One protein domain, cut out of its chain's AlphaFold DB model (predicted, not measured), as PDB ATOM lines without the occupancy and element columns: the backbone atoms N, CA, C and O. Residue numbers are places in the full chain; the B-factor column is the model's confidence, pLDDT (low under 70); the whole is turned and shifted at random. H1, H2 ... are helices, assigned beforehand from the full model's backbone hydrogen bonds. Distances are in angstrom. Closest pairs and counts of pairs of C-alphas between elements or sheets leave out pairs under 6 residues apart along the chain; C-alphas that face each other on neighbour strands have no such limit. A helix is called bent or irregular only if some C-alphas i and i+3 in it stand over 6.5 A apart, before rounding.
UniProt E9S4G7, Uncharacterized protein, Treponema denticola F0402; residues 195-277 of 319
ATOM      1  N   SER A 195      -9.358 -44.836   0.516       97.06
ATOM      2  CA  SER A 195      -8.602 -43.766  -0.137       97.06
ATOM      3  C   SER A 195      -7.182 -43.634   0.418       97.06
ATOM      4  O   SER A 195      -6.236 -43.422  -0.350       97.06
ATOM      5  N   PHE A 196      -7.009 -43.789   1.735       97.56
ATOM      6  CA  PHE A 196      -5.702 -43.733   2.368       97.56
ATOM      7  C   PHE A 196      -4.868 -44.964   2.023       97.56
ATOM      8  O   PHE A 196      -3.715 -44.810   1.613       97.56
ATOM      9  N   LEU A 197      -5.464 -46.155   2.114       97.06
ATOM     10  CA  LEU A 197      -4.802 -47.406   1.766       97.06
ATOM     11  C   LEU A 197      -4.331 -47.397   0.305       97.06
ATOM     12  O   LEU A 197      -3.146 -47.573   0.034       97.06
ATOM     13  N   LYS A 198      -5.215 -47.039  -0.636       97.62
ATOM     14  CA  LYS A 198      -4.860 -46.850  -2.052       97.62
ATOM     15  C   LYS A 198      -3.690 -45.878  -2.218       97.62
ATOM     16  O   LYS A 198      -2.799 -46.111  -3.032       97.62
ATOM     17  N   LYS A 199      -3.660 -44.792  -1.439       97.38
ATOM     18  CA  LYS A 199      -2.579 -43.802  -1.490       97.38
ATOM     19  C   LYS A 199      -1.240 -44.374  -1.027       97.38
ATOM     20  O   LYS A 199      -0.252 -44.129  -1.712       97.38
ATOM     21  N   ILE A 200      -1.177 -45.090   0.098       97.31
ATOM     22  CA  ILE A 200       0.089 -45.680   0.571       97.31
ATOM     23  C   ILE A 200       0.563 -46.797  -0.364       97.31
ATOM     24  O   ILE A 200       1.749 -46.839  -0.682       97.31
ATOM     25  N   THR A 201      -0.352 -47.596  -0.920       97.75
ATOM     26  CA  THR A 201      -0.036 -48.659  -1.888       97.75
ATOM     27  C   THR A 201       0.678 -48.126  -3.128       97.75
ATOM     28  O   THR A 201       1.618 -48.751  -3.609       97.75
ATOM     29  N   ILE A 202       0.308 -46.934  -3.615       97.81
ATOM     30  CA  ILE A 202       1.015 -46.276  -4.727       97.81
ATOM     31  C   ILE A 202       2.488 -46.019  -4.377       97.81
ATOM     32  O   ILE A 202       3.362 -46.214  -5.219       97.81
ATOM     33  N   TYR A 203       2.785 -45.575  -3.154       96.62
ATOM     34  CA  TYR A 203       4.167 -45.326  -2.730       96.62
ATOM     35  C   TYR A 203       4.941 -46.621  -2.473       96.62
ATOM     36  O   TYR A 203       6.108 -46.691  -2.850       96.62
ATOM     37  N   ILE A 204       4.282 -47.637  -1.914       95.81
ATOM     38  CA  ILE A 204       4.855 -48.974  -1.728       95.81
ATOM     39  C   ILE A 204       5.248 -49.572  -3.080       95.81
ATOM     40  O   ILE A 204       6.389 -49.981  -3.257       95.81
ATOM     41  N   TYR A 205       4.354 -49.541  -4.072       96.81
ATOM     42  CA  TYR A 205       4.663 -50.027  -5.418       96.81
ATOM     43  C   TYR A 205       5.885 -49.313  -6.011       96.81
ATOM     44  O   TYR A 205       6.802 -49.961  -6.503       96.81
ATOM     45  N   ARG A 206       5.956 -47.979  -5.882       94.69
ATOM     46  CA  ARG A 206       7.115 -47.184  -6.333       94.69
ATOM     47  C   ARG A 206       8.424 -47.546  -5.636       94.69
ATOM     48  O   ARG A 206       9.490 -47.318  -6.201       94.69
ATOM     49  N   GLU A 207       8.366 -47.998  -4.390       93.19
ATOM     50  CA  GLU A 207       9.539 -48.484  -3.671       93.19
ATOM     51  C   GLU A 207       9.978 -49.844  -4.219       93.19
ATOM     52  O   GLU A 207      11.150 -50.000  -4.552       93.19
ATOM     53  N   LEU A 208       9.033 -50.773  -4.376       93.69
ATOM     54  CA  LEU A 208       9.283 -52.145  -4.816       93.69
ATOM     55  C   LEU A 208       9.867 -52.212  -6.235       93.69
ATOM     56  O   LEU A 208      10.867 -52.892  -6.448       93.69
ATOM     57  N   ILE A 209       9.333 -51.433  -7.183       94.00
ATOM     58  CA  ILE A 209       9.814 -51.414  -8.580       94.00
ATOM     59  C   ILE A 209      11.230 -50.845  -8.755       94.00
ATOM     60  O   ILE A 209      11.774 -50.892  -9.856       94.00
ATOM     61  N   LYS A 210      11.844 -50.276  -7.705       90.44
ATOM     62  CA  LYS A 210      13.267 -49.899  -7.760       90.44
ATOM     63  C   LYS A 210      14.160 -51.128  -7.888       90.44
ATOM     64  O   LYS A 210      15.249 -51.020  -8.447       90.44
ATOM     65  N   ASN A 211      13.708 -52.272  -7.375       89.81
ATOM     66  CA  ASN A 211      14.315 -53.553  -7.681       89.81
ATOM     67  C   ASN A 211      13.875 -53.976  -9.092       89.81
ATOM     68  O   ASN A 211      12.693 -54.224  -9.329       89.81
ATOM     69  N   LYS A 212      14.832 -54.060 -10.023       89.12
ATOM     70  CA  LYS A 212      14.572 -54.388 -11.436       89.12
ATOM     71  C   LYS A 212      13.932 -55.766 -11.615       89.12
ATOM     72  O   LYS A 212      13.153 -55.950 -12.545       89.12
ATOM     73  N   ASP A 213      14.208 -56.690 -10.699       91.75
ATOM     74  CA  ASP A 213      13.692 -58.056 -10.750       91.75
ATOM     75  C   ASP A 213      12.376 -58.226  -9.990       91.75
ATOM     76  O   ASP A 213      11.829 -59.326  -9.960       91.75
ATOM     77  N   PHE A 214      11.822 -57.149  -9.411       93.88
ATOM     78  CA  PHE A 214      10.601 -57.212  -8.607       93.88
ATOM     79  C   PHE A 214       9.477 -57.956  -9.333       93.88
ATOM     80  O   PHE A 214       8.964 -58.925  -8.789       93.88
ATOM     81  N   ILE A 215       9.163 -57.584 -10.579       93.25
ATOM     82  CA  ILE A 215       8.065 -58.177 -11.368       93.25
ATOM     83  C   ILE A 215       8.258 -59.688 -11.603       93.25
ATOM     84  O   ILE A 215       7.282 -60.416 -11.751       93.25
ATOM     85  N   LYS A 216       9.507 -60.172 -11.612       93.56
ATOM     86  CA  LYS A 216       9.852 -61.589 -11.815       93.56
ATOM     87  C   LYS A 216       9.998 -62.367 -10.503       93.56
ATOM     88  O   LYS A 216      10.237 -63.569 -10.531       93.56
ATOM     89  N   SER A 217       9.908 -61.690  -9.361       92.44
ATOM     90  CA  SER A 217      10.167 -62.273  -8.046       92.44
ATOM     91  C   SER A 217       8.895 -62.803  -7.381       92.44
ATOM     92  O   SER A 217       7.796 -62.309  -7.632       92.44
ATOM     93  N   GLU A 218       9.040 -63.728  -6.426       91.88
ATOM     94  CA  GLU A 218       7.921 -64.147  -5.566       91.88
ATOM     95  C   GLU A 218       7.284 -62.969  -4.809       91.88
ATOM     96  O   GLU A 218       6.081 -62.965  -4.556       91.88
ATOM     97  N   GLN A 219       8.068 -61.932  -4.487       93.56
ATOM     98  CA  GLN A 219       7.585 -60.723  -3.812       93.56
ATOM     99  C   GLN A 219       6.440 -60.049  -4.585       93.56
ATOM    100  O   GLN A 219       5.533 -59.479  -3.974       93.56
ATOM    101  N   TYR A 220       6.450 -60.135  -5.918       96.44
ATOM    102  CA  TYR A 220       5.382 -59.602  -6.760       96.44
ATOM    103  C   TYR A 220       4.065 -60.361  -6.590       96.44
ATOM    104  O   TYR A 220       3.012 -59.732  -6.516       96.44
ATOM    105  N   LEU A 221       4.107 -61.686  -6.420       96.44
ATOM    106  CA  LEU A 221       2.911 -62.490  -6.142       96.44
ATOM    107  C   LEU A 221       2.269 -62.080  -4.809       96.44
ATOM    108  O   LEU A 221       1.056 -61.872  -4.742       96.44
ATOM    109  N   TYR A 222       3.081 -61.864  -3.768       95.44
ATOM    110  CA  TYR A 222       2.589 -61.355  -2.483       95.44
ATOM    111  C   TYR A 222       2.024 -59.935  -2.597       95.44
ATOM    112  O   TYR A 222       1.045 -59.606  -1.924       95.44
ATOM    113  N   PHE A 223       2.580 -59.098  -3.481       97.31
ATOM    114  CA  PHE A 223       2.031 -57.773  -3.759       97.31
ATOM    115  C   PHE A 223       0.662 -57.856  -4.447       97.31
ATOM    116  O   PHE A 223      -0.271 -57.176  -4.022       97.31
ATOM    117  N   LEU A 224       0.503 -58.716  -5.458       97.31
ATOM    118  CA  LEU A 224      -0.789 -58.943  -6.116       97.31
ATOM    119  C   LEU A 224      -1.837 -59.484  -5.135       97.31
ATOM    120  O   LEU A 224      -2.978 -59.019  -5.135       97.31
ATOM    121  N   ASN A 225      -1.448 -60.403  -4.249       96.56
ATOM    122  CA  ASN A 225      -2.334 -60.895  -3.197       96.56
ATOM    123  C   ASN A 225      -2.746 -59.775  -2.225       96.56
ATOM    124  O   ASN A 225      -3.924 -59.637  -1.900       96.56
ATOM    125  N   PHE A 226      -1.809 -58.912  -1.820       97.12
ATOM    126  CA  PHE A 226      -2.114 -57.731  -1.010       97.12
ATOM    127  C   PHE A 226      -3.125 -56.795  -1.696       97.12
ATOM    128  O   PHE A 226      -4.033 -56.285  -1.035       97.12
ATOM    129  N   LEU A 227      -3.024 -56.591  -3.014       97.88
ATOM    130  CA  LEU A 227      -4.019 -55.816  -3.763       97.88
ATOM    131  C   LEU A 227      -5.396 -56.488  -3.747       97.88
ATOM    132  O   LEU A 227      -6.394 -55.808  -3.502       97.88
ATOM    133  N   LYS A 228      -5.437 -57.810  -3.951       97.50
ATOM    134  CA  LYS A 228      -6.666 -58.614  -3.943       97.50
ATOM    135  C   LYS A 228      -7.384 -58.539  -2.594       97.50
ATOM    136  O   LYS A 228      -8.565 -58.217  -2.567       97.50
ATOM    137  N   ILE A 229      -6.666 -58.746  -1.488       96.38
ATOM    138  CA  ILE A 229      -7.210 -58.674  -0.115       96.38
ATOM    139  C   ILE A 229      -7.889 -57.325   0.158       96.38
ATOM    140  O   ILE A 229      -8.871 -57.251   0.891       96.38
ATOM    141  N   ASN A 230      -7.372 -56.249  -0.435       97.00
ATOM    142  CA  ASN A 230      -7.830 -54.887  -0.178       97.00
ATOM    143  C   ASN A 230      -8.695 -54.295  -1.303       97.00
ATOM    144  O   ASN A 230      -8.963 -53.092  -1.282       97.00
ATOM    145  N   ASN A 231      -9.125 -55.105  -2.277       97.12
ATOM    146  CA  ASN A 231      -9.928 -54.672  -3.429       97.12
ATOM    147  C   ASN A 231      -9.314 -53.466  -4.177       97.12
ATOM    148  O   ASN A 231      -9.994 -52.499  -4.540       97.12
ATOM    149  N   LEU A 232      -7.993 -53.487  -4.373       97.56
ATOM    150  CA  LEU A 232      -7.250 -52.442  -5.077       97.56
ATOM    151  C   LEU A 232      -6.970 -52.856  -6.527       97.56
ATOM    152  O   LEU A 232      -6.426 -53.926  -6.780       97.56
ATOM    153  N   SER A 233      -7.271 -51.975  -7.484       97.56
ATOM    154  CA  SER A 233      -6.947 -52.204  -8.898       97.56
ATOM    155  C   SER A 233      -5.456 -51.995  -9.168       97.56
ATOM    156  O   SER A 233      -4.927 -50.900  -8.962       97.56
ATOM    157  N   PHE A 234      -4.787 -53.028  -9.685       97.44
ATOM    158  CA  PHE A 234      -3.384 -52.957 -10.100       97.44
ATOM    159  C   PHE A 234      -3.142 -51.841 -11.128       97.44
ATOM    160  O   PHE A 234      -2.265 -50.998 -10.930       97.44
ATOM    161  N   ASP A 235      -3.977 -51.762 -12.165       96.75
ATOM    162  CA  ASP A 235      -3.860 -50.756 -13.225       96.75
ATOM    163  C   ASP A 235      -3.927 -49.330 -12.685       96.75
ATOM    164  O   ASP A 235      -3.156 -48.456 -13.093       96.75
ATOM    165  N   GLU A 236      -4.835 -49.072 -11.745       96.75
ATOM    166  CA  GLU A 236      -4.946 -47.756 -11.126       96.75
ATOM    167  C   GLU A 236      -3.705 -47.399 -10.303       96.75
ATOM    168  O   GLU A 236      -3.249 -46.249 -10.348       96.75
ATOM    169  N   ILE A 237      -3.161 -48.364  -9.551       97.81
ATOM    170  CA  ILE A 237      -1.938 -48.185  -8.760       97.81
ATOM    171  C   ILE A 237      -0.763 -47.867  -9.687       97.81
ATOM    172  O   ILE A 237      -0.089 -46.854  -9.480       97.81
ATOM    173  N   CYS A 238      -0.572 -48.656 -10.744       96.00
ATOM    174  CA  CYS A 238       0.490 -48.478 -11.732       96.00
ATOM    175  C   CYS A 238       0.390 -47.125 -12.446       96.00
ATOM    176  O   CYS A 238       1.351 -46.349 -12.446       96.00
ATOM    177  N   LYS A 239      -0.792 -46.776 -12.975       96.62
ATOM    178  CA  LYS A 239      -1.027 -45.494 -13.663       96.62
ATOM    179  C   LYS A 239      -0.726 -44.303 -12.750       96.62
ATOM    180  O   LYS A 239      -0.087 -43.339 -13.176       96.62
ATOM    181  N   LYS A 240      -1.163 -44.339 -11.485       96.75
ATOM    182  CA  LYS A 240      -0.893 -43.248 -10.530       96.75
ATOM    183  C   LYS A 240       0.571 -43.198 -10.103       96.75
ATOM    184  O   LYS A 240       1.121 -42.102 -10.013       96.75
ATOM    185  N   ALA A 241       1.208 -44.344  -9.869       95.31
ATOM    186  CA  ALA A 241       2.630 -44.417  -9.544       95.31
ATOM    187  C   ALA A 241       3.488 -43.785 -10.648       95.31
ATOM    188  O   ALA A 241       4.316 -42.920 -10.355       95.31
ATOM    189  N   PHE A 242       3.206 -44.135 -11.905       94.25
ATOM    190  CA  PHE A 242       3.878 -43.589 -13.080       94.25
ATOM    191  C   PHE A 242       3.675 -42.073 -13.220       94.25
ATOM    192  O   PHE A 242       4.641 -41.328 -13.379       94.25
ATOM    193  N   LYS A 243       2.437 -41.578 -13.052       94.62
ATOM    194  CA  LYS A 243       2.147 -40.130 -13.054       94.62
ATOM    195  C   LYS A 243       2.952 -39.373 -11.995       94.62
ATOM    196  O   LYS A 243       3.475 -38.294 -12.272       94.62
ATOM    197  N   ILE A 244       3.066 -39.921 -10.782       92.25
ATOM    198  CA  ILE A 244       3.869 -39.301  -9.720       92.25
ATOM    199  C   ILE A 244       5.355 -39.327 -10.085       92.25
ATOM    200  O   ILE A 244       6.047 -38.344  -9.841       92.25
ATOM    201  N   GLU A 245       5.857 -40.412 -10.673       89.75
ATOM    202  CA  GLU A 245       7.252 -40.493 -11.102       89.75
ATOM    203  C   GLU A 245       7.593 -39.458 -12.178       89.75
ATOM    204  O   GLU A 245       8.595 -38.754 -12.038       89.75
ATOM    205  N   ILE A 246       6.743 -39.310 -13.200       89.88
ATOM    206  CA  ILE A 246       6.887 -38.259 -14.216       89.88
ATOM    207  C   ILE A 246       6.911 -36.890 -13.546       89.88
ATOM    208  O   ILE A 246       7.830 -36.106 -13.775       89.88
ATOM    209  N   ARG A 247       5.942 -36.612 -12.667       89.88
ATOM    210  CA  ARG A 247       5.877 -35.336 -11.952       89.88
ATOM    211  C   ARG A 247       7.146 -35.081 -11.141       89.88
ATOM    212  O   ARG A 247       7.688 -33.986 -11.203       89.88
ATOM    213  N   ASP A 248       7.646 -36.075 -10.411       86.56
ATOM    214  CA  ASP A 248       8.865 -35.942  -9.612       86.56
ATOM    215  C   ASP A 248      10.098 -35.687 -10.509       86.56
ATOM    216  O   ASP A 248      10.968 -34.896 -10.136       86.56
ATOM    217  N   LYS A 249      10.173 -36.303 -11.702       86.56
ATOM    218  CA  LYS A 249      11.218 -36.031 -12.709       86.56
ATOM    219  C   LYS A 249      11.118 -34.603 -13.252       86.56
ATOM    220  O   LYS A 249      12.119 -33.889 -13.230       86.56
ATOM    221  N   ILE A 250       9.923 -34.161 -13.647       86.31
ATOM    222  CA  ILE A 250       9.664 -32.792 -14.125       86.31
ATOM    223  C   ILE A 250      10.030 -31.775 -13.042       86.31
ATOM    224  O   ILE A 250      10.794 -30.849 -13.298       86.31
ATOM    225  N   CYS A 251       9.570 -31.975 -11.805       82.06
ATOM    226  CA  CYS A 251       9.925 -31.113 -10.683       82.06
ATOM    227  C   CYS A 251      11.445 -31.061 -10.476       82.06
ATOM    228  O   CYS A 251      11.991 -29.982 -10.295       82.06
ATOM    229  N   LYS A 252      12.167 -32.186 -10.541       79.69
ATOM    230  CA  LYS A 252      13.637 -32.165 -10.431       79.69
ATOM    231  C   LYS A 252      14.302 -31.335 -11.532       79.69
ATOM    232  O   LYS A 252      15.307 -30.690 -11.251       79.69
ATOM    233  N   ILE A 253      13.760 -31.343 -12.749       81.56
ATOM    234  CA  ILE A 253      14.263 -30.541 -13.872       81.56
ATOM    235  C   ILE A 253      13.947 -29.055 -13.651       81.56
ATOM    236  O   ILE A 253      14.856 -28.233 -13.694       81.56
ATOM    237  N   LEU A 254      12.699 -28.715 -13.319       76.25
ATOM    238  CA  LEU A 254      12.245 -27.330 -13.129       76.25
ATOM    239  C   LEU A 254      12.822 -26.664 -11.870       76.25
ATOM    240  O   LEU A 254      13.139 -25.478 -11.875       76.25
ATOM    241  N   PHE A 255      13.002 -27.414 -10.779       66.31
ATOM    242  CA  PHE A 255      13.552 -26.889  -9.526       66.31
ATOM    243  C   PHE A 255      15.081 -26.944  -9.457       66.31
ATOM    244  O   PHE A 255      15.655 -26.327  -8.559       66.31
ATOM    245  N   LYS A 256      15.772 -27.629 -10.380       63.31
ATOM    246  CA  LYS A 256      17.241 -27.567 -10.494       63.31
ATOM    247  C   LYS A 256      17.752 -26.118 -10.598       63.31
ATOM    248  O   LYS A 256      18.555 -25.756  -9.732       63.31
ATOM    249  N   PRO A 257      17.267 -25.273 -11.531       65.31
ATOM    250  CA  PRO A 257      17.706 -23.881 -11.643       65.31
ATOM    251  C   PRO A 257      17.309 -23.039 -10.422       65.31
ATOM    252  O   PRO A 257      18.138 -22.307  -9.892       65.31
ATOM    253  N   ILE A 258      16.107 -23.224  -9.866       64.12
ATOM    254  CA  ILE A 258      15.680 -22.521  -8.639       64.12
ATOM    255  C   ILE A 258      16.573 -22.896  -7.445       64.12
ATOM    256  O   ILE A 258      16.955 -22.045  -6.644       64.12
ATOM    257  N   SER A 259      16.955 -24.171  -7.321       57.88
ATOM    258  CA  SER A 259      17.868 -24.637  -6.273       57.88
ATOM    259  C   SER A 259      19.295 -24.119  -6.459       57.88
ATOM    260  O   SER A 259      20.014 -23.975  -5.470       57.88
ATOM    261  N   PHE A 260      19.705 -23.851  -7.702       64.00
ATOM    262  CA  PHE A 260      20.984 -23.231  -8.029       64.00
ATOM    263  C   PHE A 260      20.975 -21.754  -7.629       64.00
ATOM    264  O   PHE A 260      21.816 -21.349  -6.835       64.00
ATOM    265  N   VAL A 261      19.955 -20.994  -8.035       68.25
ATOM    266  CA  VAL A 261      19.767 -19.591  -7.620       68.25
ATOM    267  C   VAL A 261      19.692 -19.478  -6.096       68.25
ATOM    268  O   VAL A 261      20.387 -18.667  -5.493       68.25
ATOM    269  N   ARG A 262      18.934 -20.360  -5.430       65.94
ATOM    270  CA  ARG A 262      18.883 -20.410  -3.963       65.94
ATOM    271  C   ARG A 262      20.242 -20.730  -3.338       65.94
ATOM    272  O   ARG A 262      20.545 -20.173  -2.290       65.94
ATOM    273  N   ARG A 263      21.051 -21.610  -3.939       64.81
ATOM    274  CA  ARG A 263      22.418 -21.899  -3.470       64.81
ATOM    275  C   ARG A 263      23.339 -20.697  -3.640       64.81
ATOM    276  O   ARG A 263      24.086 -20.424  -2.710       64.81
ATOM    277  N   VAL A 264      23.249 -19.969  -4.753       71.19
ATOM    278  CA  VAL A 264      23.996 -18.720  -4.978       71.19
ATOM    279  C   VAL A 264      23.604 -17.679  -3.929       71.19
ATOM    280  O   VAL A 264      24.466 -17.196  -3.207       71.19
ATOM    281  N   ILE A 265      22.305 -17.433  -3.729       70.62
ATOM    282  CA  ILE A 265      21.806 -16.505  -2.701       70.62
ATOM    283  C   ILE A 265      22.249 -16.944  -1.299       70.62
ATOM    284  O   ILE A 265      22.725 -16.131  -0.515       70.62
ATOM    285  N   GLN A 266      22.124 -18.231  -0.963       62.78
ATOM    286  CA  GLN A 266      22.574 -18.749   0.329       62.78
ATOM    287  C   GLN A 266      24.084 -18.627   0.505       62.78
ATOM    288  O   GLN A 266      24.517 -18.359   1.617       62.78
ATOM    289  N   TYR A 267      24.876 -18.820  -0.547       66.25
ATOM    290  CA  TYR A 267      26.321 -18.641  -0.511       66.25
ATOM    291  C   TYR A 267      26.682 -17.173  -0.262       66.25
ATOM    292  O   TYR A 267      27.439 -16.899   0.666       66.25
ATOM    293  N   SER A 268      26.052 -16.235  -0.975       68.62
ATOM    294  CA  SER A 268      26.225 -14.793  -0.759       68.62
ATOM    295  C   SER A 268      25.807 -14.372   0.655       68.62
ATOM    296  O   SER A 268      26.573 -13.734   1.370       68.62
ATOM    297  N   LEU A 269      24.641 -14.823   1.134       63.72
ATOM    298  CA  LEU A 269      24.178 -14.574   2.507       63.72
ATOM    299  C   LEU A 269      25.077 -15.229   3.564       63.72
ATOM    300  O   LEU A 269      25.216 -14.716   4.676       63.72
ATOM    301  N   LYS A 270      25.678 -16.383   3.250       55.56
ATOM    302  CA  LYS A 270      26.611 -17.077   4.140       55.56
ATOM    303  C   LYS A 270      27.946 -16.346   4.196       55.56
ATOM    304  O   LYS A 270      28.459 -16.233   5.299       55.56
ATOM    305  N   GLN A 271      28.458 -15.799   3.091       56.44
ATOM    306  CA  GLN A 271      29.628 -14.912   3.111       56.44
ATOM    307  C   GLN A 271      29.371 -13.652   3.946       56.44
ATOM    308  O   GLN A 271      30.179 -13.331   4.813       56.44
ATOM    309  N   ILE A 272      28.199 -13.029   3.796       55.19
ATOM    310  CA  ILE A 272      27.785 -11.883   4.624       55.19
ATOM    311  C   ILE A 272      27.723 -12.270   6.116       55.19
ATOM    312  O   ILE A 272      28.156 -11.513   6.978       55.19
ATOM    313  N   ARG A 273      27.255 -13.483   6.453       43.38
ATOM    314  CA  ARG A 273      27.275 -14.000   7.838       43.38
ATOM    315  C   ARG A 273      28.657 -14.440   8.331       43.38
ATOM    316  O   ARG A 273      28.877 -14.375   9.541       43.38
ATOM    317  N   MET A 274      29.568 -14.883   7.461       40.00
ATOM    318  CA  MET A 274      30.932 -15.291   7.841       40.00
ATOM    319  C   MET A 274      31.760 -14.111   8.354       40.00
ATOM    320  O   MET A 274      32.612 -14.314   9.208       40.00
ATOM    321  N   LEU A 275      31.429 -12.884   7.946       45.06
ATOM    322  CA  LEU A 275      31.990 -11.659   8.526       45.06
ATOM    323  C   LEU A 275      31.517 -11.389   9.971       45.06
ATOM    324  O   LEU A 275      32.026 -10.477  10.609       45.06
ATOM    325  N   SER A 276      30.566 -12.169  10.512       38.47
ATOM    326  CA  SER A 276      29.935 -11.880  11.811       38.47
ATOM    327  C   SER A 276      30.058 -12.957  12.896       38.47
ATOM    328  O   SER A 276      29.742 -12.654  14.043       38.47
ATOM    329  N   LYS A 277      30.486 -14.204  12.614       33.31
ATOM    330  CA  LYS A 277      30.602 -15.252  13.657       33.31
ATOM    331  C   LYS A 277      31.680 -16.300  13.370       33.31
ATOM    332  O   LYS A 277      31.641 -16.976  12.344       33.31
TER     333      LYS A 277
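AT A GLANCE: This is residues 195 to 277 of the 319 residues of an uncharacterized protein of Treponema denticola F0402 (UniProt E9S4G7). A small head made by H1, H2 and the first part of H3 has one long arm, for H3 runs on out of it and residues 246 to 277 stick out free. H3 bends on its way, at residues 255 and 256, and this arm makes the long axis of the whole. The printed part has 83 residues with three named helices, H1, H2 and H3 in that order, and no named strand; the class is all helix. It is extended, with a radius of gyration of the C-alphas of 20.4 A and spans of 62 by 22 by 21 A.

IN THESE COORDINATES: H1 is residues 195 to 208, 20.3 A long, and begins with C-alpha 195 at (-8.602, -43.766, -0.137). H2 is residues 218 to 229, 17.0 A long. H3, residues 234 to 274, was assigned as one helix by its hydrogen bonds but is bent: C-alphas 254 and 257 are 6.6 A apart. Its arm H3a, residues 234 to 254, is 30.2 A long, and H3b, residues 257 to 274, is 25.1 A long, ending with C-alpha 274 at (30.932, -15.291, 7.841).

HOW THE PARTS SIT: H3a touches H1 with residues 237 to 241 alone; the closest C-alphas of the two, those of Ile 202 and Ile 237, are 5.4 A apart. They run the same way at a steep tilt of 69 degrees, only just short of about perpendicular. H1 and H2 are near each other, with 10 pairs of C-alphas within 10 A. H2 and H3a are close but not clearly touching; their closest C-alphas, of Leu 227 and Phe 234, are 7.0 A apart. H3a and H3b stand at a steep tilt of 50 degrees. H3b is apart from H1 and H2. In H2, H3a and H3b every O i to N i+4 pair is within hydrogen-bond range; in H1, 9 of 10 are.

THE WHOLE: The C-alphas of Lys 228 and Leu 275 are the two farthest apart, at 62.1 A. Without the free stretch the body spans 28 by 26 by 15 A. The printed part has no cut; the link from H2 to H3 is tight and that from H1 to H2 short. The mean pLDDT of the printed part is 84.0; residues 255 to 263 and 266 to 277 are under 70.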